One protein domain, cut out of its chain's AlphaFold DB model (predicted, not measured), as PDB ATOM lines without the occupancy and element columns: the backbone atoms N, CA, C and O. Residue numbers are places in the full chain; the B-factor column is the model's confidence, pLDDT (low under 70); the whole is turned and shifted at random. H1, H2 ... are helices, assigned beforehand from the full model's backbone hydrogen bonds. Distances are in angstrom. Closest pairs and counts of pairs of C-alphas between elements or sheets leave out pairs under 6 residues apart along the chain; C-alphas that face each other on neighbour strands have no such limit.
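Overview. This is residues 5 to 74 of the 90 residues of the protein "Protocatechuate 3,4-dioxygenase" of candidate division Zixibacteria bacterium (UniProt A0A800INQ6). A train of short helices, with H2 and H4 each running antiparallel beside H3, and the small H1 at the far end beyond H2. At the opposite end, H5 and H6 pack together as a tilted pair. The printed part has 70 residues with six named helices, H1 to H6 in order along the chain, and no named strand; the class is all helix. The whole is only just loose, close to compact, with a radius of gyration of the C-alphas of 13.3 A, and only just elongated, spanning 43 by 22 by 17 A.

Arrangement. H4, residues 36 to 45, and H3, residues 26 to 31, form a helical hairpin and only just touch, with 3 pairs of C-alphas within 8 A; the closest C-alphas are those of Leu 30 and Ile 36, 6.8 A apart. They run opposite ways at a shallow tilt of 26 degrees. H3 is the hub, touching three helices. It forms another helical hairpin with H2, residues 15 to 22, at a shallow tilt of 24 degrees, opposite ways; their closest C-alphas, of Ala 20 and Leu 29, are 5.8 A apart. H1, residues 5 to 8, is close to H2 but not clearly touching, the closest C-alphas being those of Leu 8 and Arg 18, 6.9 A apart. H3 only just touches H5, residues 50 to 56, with 3 pairs of C-alphas within 8 A, about perpendicular at 77 degrees; the closest C-alphas are those of Trp 26 and Leu 53, 6.9 A apart. H5 touches H6, residues 64 to 72, at a steep tilt of 60 degrees, opposite ways; their closest C-alphas, of His 52 and Glu 64, are 5.0 A apart. Every O i to N i+4 pair is within hydrogen-bond range in H2, H3, H5 and H6, against 4 of 6 in H4, while H1 is too short for such a pair.

Along the chain. H4 measures 14.4 A from first to last C-alpha, H6 12.2 A and H2 10.6 A. C-alpha 5, where H1 begins, is at (-54.342, -10.167, 24.313), and C-alpha 72, where H6 ends, is at (-16.527, -8.086, 27.955).

Size, cuts and confidence. The two C-alphas farthest apart, of Thr 10 and Asp 73, are 43.8 A apart. The printed part has no cut and no long link. Mean pLDDT of the printed part is 96.1, and no printed residue is under 70.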
ATOM      1  N   GLU A   5     -53.520 -11.066  25.110       93.50
ATOM      2  CA  GLU A   5     -54.342 -10.167  24.313       93.50
ATOM      3  C   GLU A   5     -55.532  -9.644  25.119       93.50
ATOM      4  O   GLU A   5     -55.822  -8.446  25.082       93.50
ATOM      5  N   ALA A   6     -56.193 -10.521  25.878       95.12
ATOM      6  CA  ALA A   6     -57.274 -10.123  26.771       95.12
ATOM      7  C   ALA A   6     -56.786  -9.185  27.885       95.12
ATOM      8  O   ALA A   6     -57.490  -8.235  28.229       95.12
ATOM      9  N   TYR A   7     -55.582  -9.401  28.424       94.94
ATOM     10  CA  TYR A   7     -55.000  -8.508  29.430       94.94
ATOM     11  C   TYR A   7     -54.727  -7.109  28.863       94.94
ATOM     12  O   TYR A   7     -55.087  -6.108  29.486       94.94
ATOM     13  N   LEU A   8     -54.159  -7.020  27.656       96.25
ATOM     14  CA  LEU A   8     -53.866  -5.737  27.009       96.25
ATOM     15  C   LEU A   8     -55.127  -4.927  26.678       96.25
ATOM     16  O   LEU A   8     -55.066  -3.700  26.702       96.25
ATOM     17  N   ASN A   9     -56.283  -5.570  26.470       95.69
ATOM     18  CA  ASN A   9     -57.562  -4.872  26.263       95.69
ATOM     19  C   ASN A   9     -57.984  -3.994  27.458       95.69
ATOM     20  O   ASN A   9     -58.861  -3.145  27.314       95.69
ATOM     21  N   THR A  10     -57.381  -4.184  28.635       97.06
ATOM     22  CA  THR A  10     -57.667  -3.374  29.831       97.06
ATOM     23  C   THR A  10     -56.922  -2.036  29.866       97.06
ATOM     24  O   THR A  10     -57.193  -1.213  30.741       97.06
ATOM     25  N   PHE A  11     -56.021  -1.784  28.909       97.00
ATOM     26  CA  PHE A  11     -55.214  -0.570  28.836       97.00
ATOM     27  C   PHE A  11     -55.509   0.216  27.549       97.00
ATOM     28  O   PHE A  11     -55.677  -0.378  26.484       97.00
ATOM     29  N   PRO A  12     -55.543   1.560  27.602       97.19
ATOM     30  CA  PRO A  12     -55.714   2.383  26.411       97.19
ATOM     31  C   PRO A  12     -54.401   2.425  25.611       97.19
ATOM     32  O   PRO A  12     -53.533   3.254  25.873       97.19
ATOM     33  N   MET A  13     -54.251   1.512  24.651       96.94
ATOM     34  CA  MET A  13     -53.073   1.394  23.782       96.94
ATOM     35  C   MET A  13     -53.464   1.545  22.311       96.94
ATOM     36  O   MET A  13     -54.568   1.164  21.918       96.94
ATOM     37  N   THR A  14     -52.554   2.058  21.480       98.12
ATOM     38  CA  THR A  14     -52.740   1.977  20.022       98.12
ATOM     39  C   THR A  14     -52.524   0.537  19.531       98.12
ATOM     40  O   THR A  14     -51.858  -0.251  20.218       98.12
ATOM     41  N   PRO A  15     -53.049   0.160  18.347       97.75
ATOM     42  CA  PRO A  15     -52.805  -1.162  17.768       97.75
ATOM     43  C   PRO A  15     -51.313  -1.498  17.637       97.75
ATOM     44  O   PRO A  15     -50.909  -2.622  17.925       97.75
ATOM     45  N   GLU A  16     -50.484  -0.517  17.283       98.19
ATOM     46  CA  GLU A  16     -49.038  -0.680  17.099       98.19
ATOM     47  C   GLU A  16     -48.333  -0.935  18.432       98.19
ATOM     48  O   GLU A  16     -47.506  -1.839  18.535       98.19
ATOM     49  N   GLN A  17     -48.697  -0.191  19.483       98.19
ATOM     50  CA  GLN A  17     -48.158  -0.408  20.829       98.19
ATOM     51  C   GLN A  17     -48.524  -1.797  21.349       98.19
ATOM     52  O   GLN A  17     -47.686  -2.483  21.932       98.19
ATOM     53  N   ARG A  18     -49.776  -2.218  21.127       97.38
ATOM     54  CA  ARG A  18     -50.257  -3.544  21.519       97.38
ATOM     55  C   ARG A  18     -49.466  -4.636  20.804       97.38
ATOM     56  O   ARG A  18     -48.978  -5.553  21.460       97.38
ATOM     57  N   GLN A  19     -49.291  -4.510  19.490       98.06
ATOM     58  CA  GLN A  19     -48.539  -5.479  18.700       98.06
ATOM     59  C   GLN A  19     -47.069  -5.546  19.133       98.06
ATOM     60  O   GLN A  19     -46.539  -6.634  19.337       98.06
ATOM     61  N   ALA A  20     -46.431  -4.401  19.388       98.12
ATOM     62  CA  ALA A  20     -45.050  -4.358  19.860       98.12
ATOM     63  C   ALA A  20     -44.859  -5.048  21.226       98.12
ATOM     64  O   ALA A  20     -43.805  -5.643  21.461       98.12
ATOM     65  N   VAL A  21     -45.863  -5.016  22.118       97.56
ATOM     66  CA  VAL A  21     -45.836  -5.792  23.373       97.56
ATOM     67  C   VAL A  21     -45.948  -7.290  23.095       97.56
ATOM     68  O   VAL A  21     -45.152  -8.058  23.633       97.56
ATOM     69  N   LEU A  22     -46.902  -7.713  22.264       96.44
ATOM     70  CA  LEU A  22     -47.121  -9.133  21.958       96.44
ATOM     71  C   LEU A  22     -45.898  -9.761  21.277       96.44
ATOM     72  O   LEU A  22     -45.453 -10.832  21.682       96.44
ATOM     73  N   ASP A  23     -45.288  -9.045  20.334       97.19
ATOM     74  CA  ASP A  23     -44.117  -9.516  19.586       97.19
ATOM     75  C   ASP A  23     -42.800  -9.357  20.353       97.19
ATOM     76  O   ASP A  23     -41.741  -9.730  19.848       97.19
ATOM     77  N   ARG A  24     -42.837  -8.760  21.554       96.94
ATOM     78  CA  ARG A  24     -41.636  -8.380  22.316       96.94
ATOM     79  C   ARG A  24     -40.661  -7.549  21.469       96.94
ATOM     80  O   ARG A  24     -39.443  -7.686  21.563       96.94
ATOM     81  N   SER A  25     -41.203  -6.651  20.646       97.00
ATOM     82  CA  SER A  25     -40.426  -5.763  19.782       97.00
ATOM     83  C   SER A  25     -39.858  -4.601  20.600       97.00
ATOM     84  O   SER A  25     -40.400  -3.496  20.633       97.00
ATOM     85  N   TRP A  26     -38.770  -4.863  21.330       96.44
ATOM     86  CA  TRP A  26     -38.218  -3.944  22.332       96.44
ATOM     87  C   TRP A  26     -37.844  -2.573  21.768       96.44
ATOM     88  O   TRP A  26     -38.165  -1.556  22.380       96.44
ATOM     89  N   LEU A  27     -37.212  -2.533  20.590       95.94
ATOM     90  CA  LEU A  27     -36.845  -1.274  19.939       95.94
ATOM     91  C   LEU A  27     -38.089  -0.488  19.507       95.94
ATOM     92  O   LEU A  27     -38.135   0.733  19.665       95.94
ATOM     93  N   GLU A  28     -39.111  -1.182  19.006       97.94
ATOM     94  CA  GLU A  28     -40.353  -0.546  18.574       97.94
ATOM     95  C   GLU A  28     -41.158  -0.015  19.761       97.94
ATOM     96  O   GLU A  28     -41.669   1.098  19.702       97.94
ATOM     97  N   LEU A  29     -41.174  -0.726  20.894       97.75
ATOM     98  CA  LEU A  29     -41.762  -0.213  22.132       97.75
ATOM     99  C   LEU A  29     -41.152   1.133  22.539       97.75
ATOM    100  O   LEU A  29     -41.886   2.015  22.981       97.75
ATOM    101  N   LEU A  30     -39.838   1.318  22.367       97.12
ATOM    102  CA  LEU A  30     -39.184   2.604  22.634       97.12
ATOM    103  C   LEU A  30     -39.568   3.673  21.603       97.12
ATOM    104  O   LEU A  30     -39.855   4.810  21.978       97.12
ATOM    105  N   ARG A  31     -39.620   3.318  20.312       97.62
ATOM    106  CA  ARG A  31     -40.047   4.232  19.234       97.62
ATOM    107  C   ARG A  31     -41.489   4.710  19.406       97.62
ATOM    108  O   ARG A  31     -41.776   5.870  19.126       97.62
ATOM    109  N   LEU A  32     -42.364   3.856  19.936       98.25
ATOM    110  CA  LEU A  32     -43.775   4.148  20.214       98.25
ATOM    111  C   LEU A  32     -44.011   4.860  21.563       98.25
ATOM    112  O   LEU A  32     -45.152   4.956  22.024       98.25
ATOM    113  N   GLY A  33     -42.949   5.370  22.197       97.75
ATOM    114  CA  GLY A  33     -43.016   6.201  23.405       97.75
ATOM    115  C   GLY A  33     -42.834   5.449  24.725       97.75
ATOM    116  O   GLY A  33     -42.950   6.049  25.795       97.75
ATOM    117  N   GLY A  34     -42.534   4.152  24.681       97.44
ATOM    118  CA  GLY A  34     -42.177   3.369  25.857       97.44
ATOM    119  C   GLY A  34     -40.844   3.818  26.452       97.44
ATOM    120  O   GLY A  34     -39.879   4.120  25.754       97.44
ATOM    121  N   ASN A  35     -40.768   3.830  27.777       97.69
ATOM    122  CA  ASN A  35     -39.520   4.069  28.490       97.69
ATOM    123  C   ASN A  35     -38.887   2.727  28.890       97.69
ATOM    124  O   ASN A  35     -39.577   1.856  29.425       97.69
ATOM    125  N   ILE A  36     -37.574   2.582  28.678       96.69
ATOM    126  CA  ILE A  36     -36.842   1.321  28.886       96.69
ATOM    127  C   ILE A  36     -37.018   0.729  30.291       96.69
ATOM    128  O   ILE A  36     -37.143  -0.482  30.440       96.69
ATOM    129  N   TYR A  37     -37.110   1.559  31.331       96.31
ATOM    130  CA  TYR A  37     -37.298   1.078  32.704       96.31
ATOM    131  C   TYR A  37     -38.693   0.482  32.946       96.31
ATOM    132  O   TYR A  37     -38.876  -0.315  33.867       96.31
ATOM    133  N   PHE A  38     -39.683   0.854  32.130       97.00
ATOM    134  CA  PHE A  38     -41.033   0.296  32.181       97.00
ATOM    135  C   PHE A  38     -41.153  -0.937  31.291       97.00
ATOM    136  O   PHE A  38     -41.656  -1.960  31.752       97.00
ATOM    137  N   THR A  39     -40.654  -0.877  30.054       96.75
ATOM    138  CA  THR A  39     -40.722  -2.008  29.114       96.75
ATOM    139  C   THR A  39     -39.887  -3.193  29.598       96.75
ATOM    140  O   THR A  39     -40.314  -4.337  29.454       96.75
ATOM    141  N   PHE A  40     -38.774  -2.944  30.300       96.75
ATOM    142  CA  PHE A  40     -37.981  -4.000  30.931       96.75
ATOM    143  C   PHE A  40     -38.768  -4.822  31.962       96.75
ATOM    144  O   PHE A  40     -38.446  -5.985  32.185       96.75
ATOM    145  N   LYS A  41     -39.832  -4.281  32.576       96.44
ATOM    146  CA  LYS A  41     -40.661  -5.078  33.495       96.44
ATOM    147  C   LYS A  41     -41.324  -6.254  32.780       96.44
ATOM    148  O   LYS A  41     -41.434  -7.311  33.383       96.44
ATOM    149  N   ILE A  42     -41.708  -6.089  31.512       96.12
ATOM    150  CA  ILE A  42     -42.255  -7.172  30.680       96.12
ATOM    151  C   ILE A  42     -41.154  -8.206  30.411       96.12
ATOM    152  O   ILE A  42     -41.329  -9.379  30.719       96.12
ATOM    153  N   ALA A  43     -39.978  -7.752  29.963       96.38
ATOM    154  CA  ALA A  43     -38.822  -8.617  29.720       96.38
ATOM    155  C   ALA A  43     -38.417  -9.444  30.952       96.38
ATOM    156  O   ALA A  43     -38.094 -10.625  30.840       96.38
ATOM    157  N   ALA A  44     -38.474  -8.843  32.141       96.12
ATOM    158  CA  ALA A  44     -38.173  -9.522  33.393       96.12
ATOM    159  C   ALA A  44     -39.175 -10.651  33.701       96.12
ATOM    160  O   ALA A  44     -38.768 -11.694  34.217       96.12
ATOM    161  N   PHE A  45     -40.461 -10.488  33.355       94.06
ATOM    162  CA  PHE A  45     -41.449 -11.573  33.449       94.06
ATOM    163  C   PHE A  45     -41.142 -12.723  32.483       94.06
ATOM    164  O   PHE A  45     -41.325 -13.884  32.849       94.06
ATOM    165  N   ASP A  46     -40.582 -12.418  31.311       95.06
ATOM    166  CA  ASP A  46     -40.084 -13.417  30.356       95.06
ATOM    167  C   ASP A  46     -38.708 -13.998  30.746       95.06
ATOM    168  O   ASP A  46     -38.151 -14.825  30.027       95.06
ATOM    169  N   ARG A  47     -38.159 -13.601  31.905       95.81
ATOM    170  CA  ARG A  47     -36.830 -13.985  32.415       95.81
ATOM    171  C   ARG A  47     -35.663 -13.558  31.519       95.81
ATOM    172  O   ARG A  47     -34.595 -14.166  31.565       95.81
ATOM    173  N   LEU A  48     -35.846 -12.493  30.748       97.06
ATOM    174  CA  LEU A  48     -34.785 -11.876  29.962       97.06
ATOM    175  C   LEU A  48     -33.999 -10.872  30.813       97.06
ATOM    176  O   LEU A  48     -34.545 -10.186  31.680       97.06
ATOM    177  N   ASN A  49     -32.696 -10.776  30.550       95.06
ATOM    178  CA  ASN A  49     -31.808  -9.802  31.186       95.06
ATOM    179  C   ASN A  49     -31.573  -8.582  30.264       95.06
ATOM    180  O   ASN A  49     -32.043  -8.529  29.127       95.06
ATOM    181  N   MET A  50     -30.824  -7.584  30.741       93.06
ATOM    182  CA  MET A  50     -30.535  -6.376  29.951       93.06
ATOM    183  C   MET A  50     -29.662  -6.634  28.714       93.06
ATOM    184  O   MET A  50     -29.758  -5.883  27.748       93.06
ATOM    185  N   GLN A  51     -28.824  -7.674  28.714       95.44
ATOM    186  CA  GLN A  51     -27.975  -8.011  27.567       95.44
ATOM    187  C   GLN A  51     -28.793  -8.635  26.430       95.44
ATOM    188  O   GLN A  51     -28.575  -8.278  25.277       95.44
ATOM    189  N   HIS A  52     -29.803  -9.457  26.745       96.56
ATOM    190  CA  HIS A  52     -30.777  -9.939  25.759       96.56
ATOM    191  C   HIS A  52     -31.464  -8.775  25.039       96.56
ATOM    192  O   HIS A  52     -31.556  -8.762  23.812       96.56
ATOM    193  N   LEU A  53     -31.932  -7.780  25.800       96.00
ATOM    194  CA  LEU A  53     -32.590  -6.608  25.225       96.00
ATOM    195  C   LEU A  53     -31.603  -5.749  24.437       96.00
ATOM    196  O   LEU A  53     -31.933  -5.298  23.347       96.00
ATOM    197  N   GLY A  54     -30.392  -5.544  24.959       95.25
ATOM    198  CA  GLY A  54     -29.328  -4.828  24.256       95.25
ATOM    199  C   GLY A  54     -29.017  -5.441  22.890       95.25
ATOM    200  O   GLY A  54     -28.925  -4.709  21.907       95.25
ATOM    201  N   ALA A  55     -28.941  -6.774  22.814       96.31
ATOM    202  CA  ALA A  55     -28.758  -7.505  21.564       96.31
ATOM    203  C   ALA A  55     -29.948  -7.314  20.608       96.31
ATOM    204  O   ALA A  55     -29.762  -6.938  19.453       96.31
ATOM    205  N   ALA A  56     -31.175  -7.492  21.109       95.44
ATOM    206  CA  ALA A  56     -32.402  -7.375  20.318       95.44
ATOM    207  C   ALA A  56     -32.686  -5.950  19.803       95.44
ATOM    208  O   ALA A  56     -33.404  -5.783  18.820       95.44
ATOM    209  N   MET A  57     -32.151  -4.921  20.465       95.19
ATOM    210  CA  MET A  57     -32.294  -3.515  20.070       95.19
ATOM    211  C   MET A  57     -31.113  -2.989  19.245       95.19
ATOM    212  O   MET A  57     -31.089  -1.804  18.914       95.19
ATOM    213  N   SER A  58     -30.120  -3.827  18.948       92.62
ATOM    214  CA  SER A  58     -28.946  -3.414  18.186       92.62
ATOM    215  C   SER A  58     -29.287  -3.192  16.711       92.62
ATOM    216  O   SER A  58     -29.982  -4.001  16.099       92.62
ATOM    217  N   ASP A  59     -28.753  -2.119  16.120       84.75
ATOM    218  CA  ASP A  59     -28.917  -1.830  14.687       84.75
ATOM    219  C   ASP A  59     -28.253  -2.899  13.803       84.75
ATOM    220  O   ASP A  59     -28.698  -3.163  12.685       84.75
ATOM    221  N   THR A  60     -27.191  -3.528  14.313       85.44
ATOM    222  CA  THR A  60     -26.571  -4.698  13.690       85.44
ATOM    223  C   THR A  60     -27.135  -5.945  14.360       85.44
ATOM    224  O   THR A  60     -26.959  -6.078  15.575       85.44
ATOM    225  N   PRO A  61     -27.753  -6.877  13.608       88.62
ATOM    226  CA  PRO A  61     -28.233  -8.132  14.169       88.62
ATOM    227  C   PRO A  61     -27.124  -8.836  14.949       88.62
ATOM    228  O   PRO A  61     -26.051  -9.096  14.406       88.62
ATOM    229  N   MET A  62     -27.385  -9.116  16.223       94.19
ATOM    230  CA  MET A  62     -26.468  -9.836  17.097       94.19
ATOM    231  C   MET A  62     -27.241 -10.666  18.116       94.19
ATOM    232  O   MET A  62     -28.346 -10.322  18.535       94.19
ATOM    233  N   THR A  63     -26.639 -11.776  18.507       96.69
ATOM    234  CA  THR A  63     -27.103 -12.667  19.566       96.69
ATOM    235  C   THR A  63     -26.766 -12.101  20.948       96.69
ATOM    236  O   THR A  63     -25.904 -11.231  21.090       96.69
ATOM    237  N   GLU A  64     -27.402 -12.625  22.005       96.12
ATOM    238  CA  GLU A  64     -27.028 -12.286  23.388       96.12
ATOM    239  C   GLU A  64     -25.542 -12.578  23.646       96.12
ATOM    240  O   GLU A  64     -24.856 -11.763  24.259       96.12
ATOM    241  N   ALA A  65     -25.023 -13.705  23.150       97.31
ATOM    242  CA  ALA A  65     -23.627 -14.089  23.340       97.31
ATOM    243  C   ALA A  65     -22.660 -13.089  22.686       97.31
ATOM    244  O   ALA A  65     -21.688 -12.682  23.317       97.31
ATOM    245  N   GLU A  66     -22.949 -12.638  21.463       97.25
ATOM    246  CA  GLU A  66     -22.153 -11.611  20.778       97.25
ATOM    247  C   GLU A  66     -22.223 -10.263  21.499       97.25
ATOM    248  O   GLU A  66     -21.194  -9.617  21.694       97.25
ATOM    249  N   PHE A  67     -23.412  -9.856  21.958       96.75
ATOM    250  CA  PHE A  67     -23.560  -8.634  22.748       96.75
ATOM    251  C   PHE A  67     -22.778  -8.728  24.064       96.75
ATOM    252  O   PHE A  67     -22.076  -7.795  24.447       96.75
ATOM    253  N   THR A  68     -22.860  -9.870  24.747       97.00
ATOM    254  CA  THR A  68     -22.131 -10.140  25.992       97.00
ATOM    255  C   THR A  68     -20.630 -10.061  25.763       97.00
ATOM    256  O   THR A  68     -19.934  -9.385  26.520       97.00
ATOM    257  N   GLN A  69     -20.136 -10.696  24.699       97.88
ATOM    258  CA  GLN A  69     -18.722 -10.665  24.352       97.88
ATOM    259  C   GLN A  69     -18.261  -9.240  24.033       97.88
ATOM    260  O   GLN A  69     -17.265  -8.796  24.592       97.88
ATOM    261  N   MET A  70     -19.035  -8.471  23.257       96.12
ATOM    262  CA  MET A  70     -18.758  -7.049  23.021       96.12
ATOM    263  C   MET A  70     -18.644  -6.267  24.339       96.12
ATOM    264  O   MET A  70     -17.768  -5.416  24.468       96.12
ATOM    265  N   MET A  71     -19.503  -6.533  25.328       96.62
ATOM    266  CA  MET A  71     -19.421  -5.875  26.638       96.62
ATOM    267  C   MET A  71     -18.184  -6.304  27.442       96.62
ATOM    268  O   MET A  71     -17.600  -5.465  28.126       96.62
ATOM    269  N   ILE A  72     -17.768  -7.571  27.347       97.56
ATOM    270  CA  ILE A  72     -16.527  -8.086  27.955       97.56
ATOM    271  C   ILE A  72     -15.294  -7.434  27.313       97.56
ATOM    272  O   ILE A  72     -14.365  -7.056  28.026       97.56
ATOM    273  N   ASP A  73     -15.317  -7.226  25.996       97.94
ATOM    274  CA  ASP A  73     -14.214  -6.655  25.211       97.94
ATOM    275  C   ASP A  73     -14.065  -5.126  25.373       97.94
ATOM    276  O   ASP A  73     -13.216  -4.506  24.733       97.94
ATOM    277  N   GLY A  74     -14.864  -4.504  26.247       96.69
ATOM    278  CA  GLY A  74     -14.803  -3.070  26.554       96.69
ATOM    279  C   GLY A  74     -15.996  -2.249  26.057       96.69
ATOM    280  O   GLY A  74     -16.013  -1.032  26.235       96.69
TER     281      GLY A  74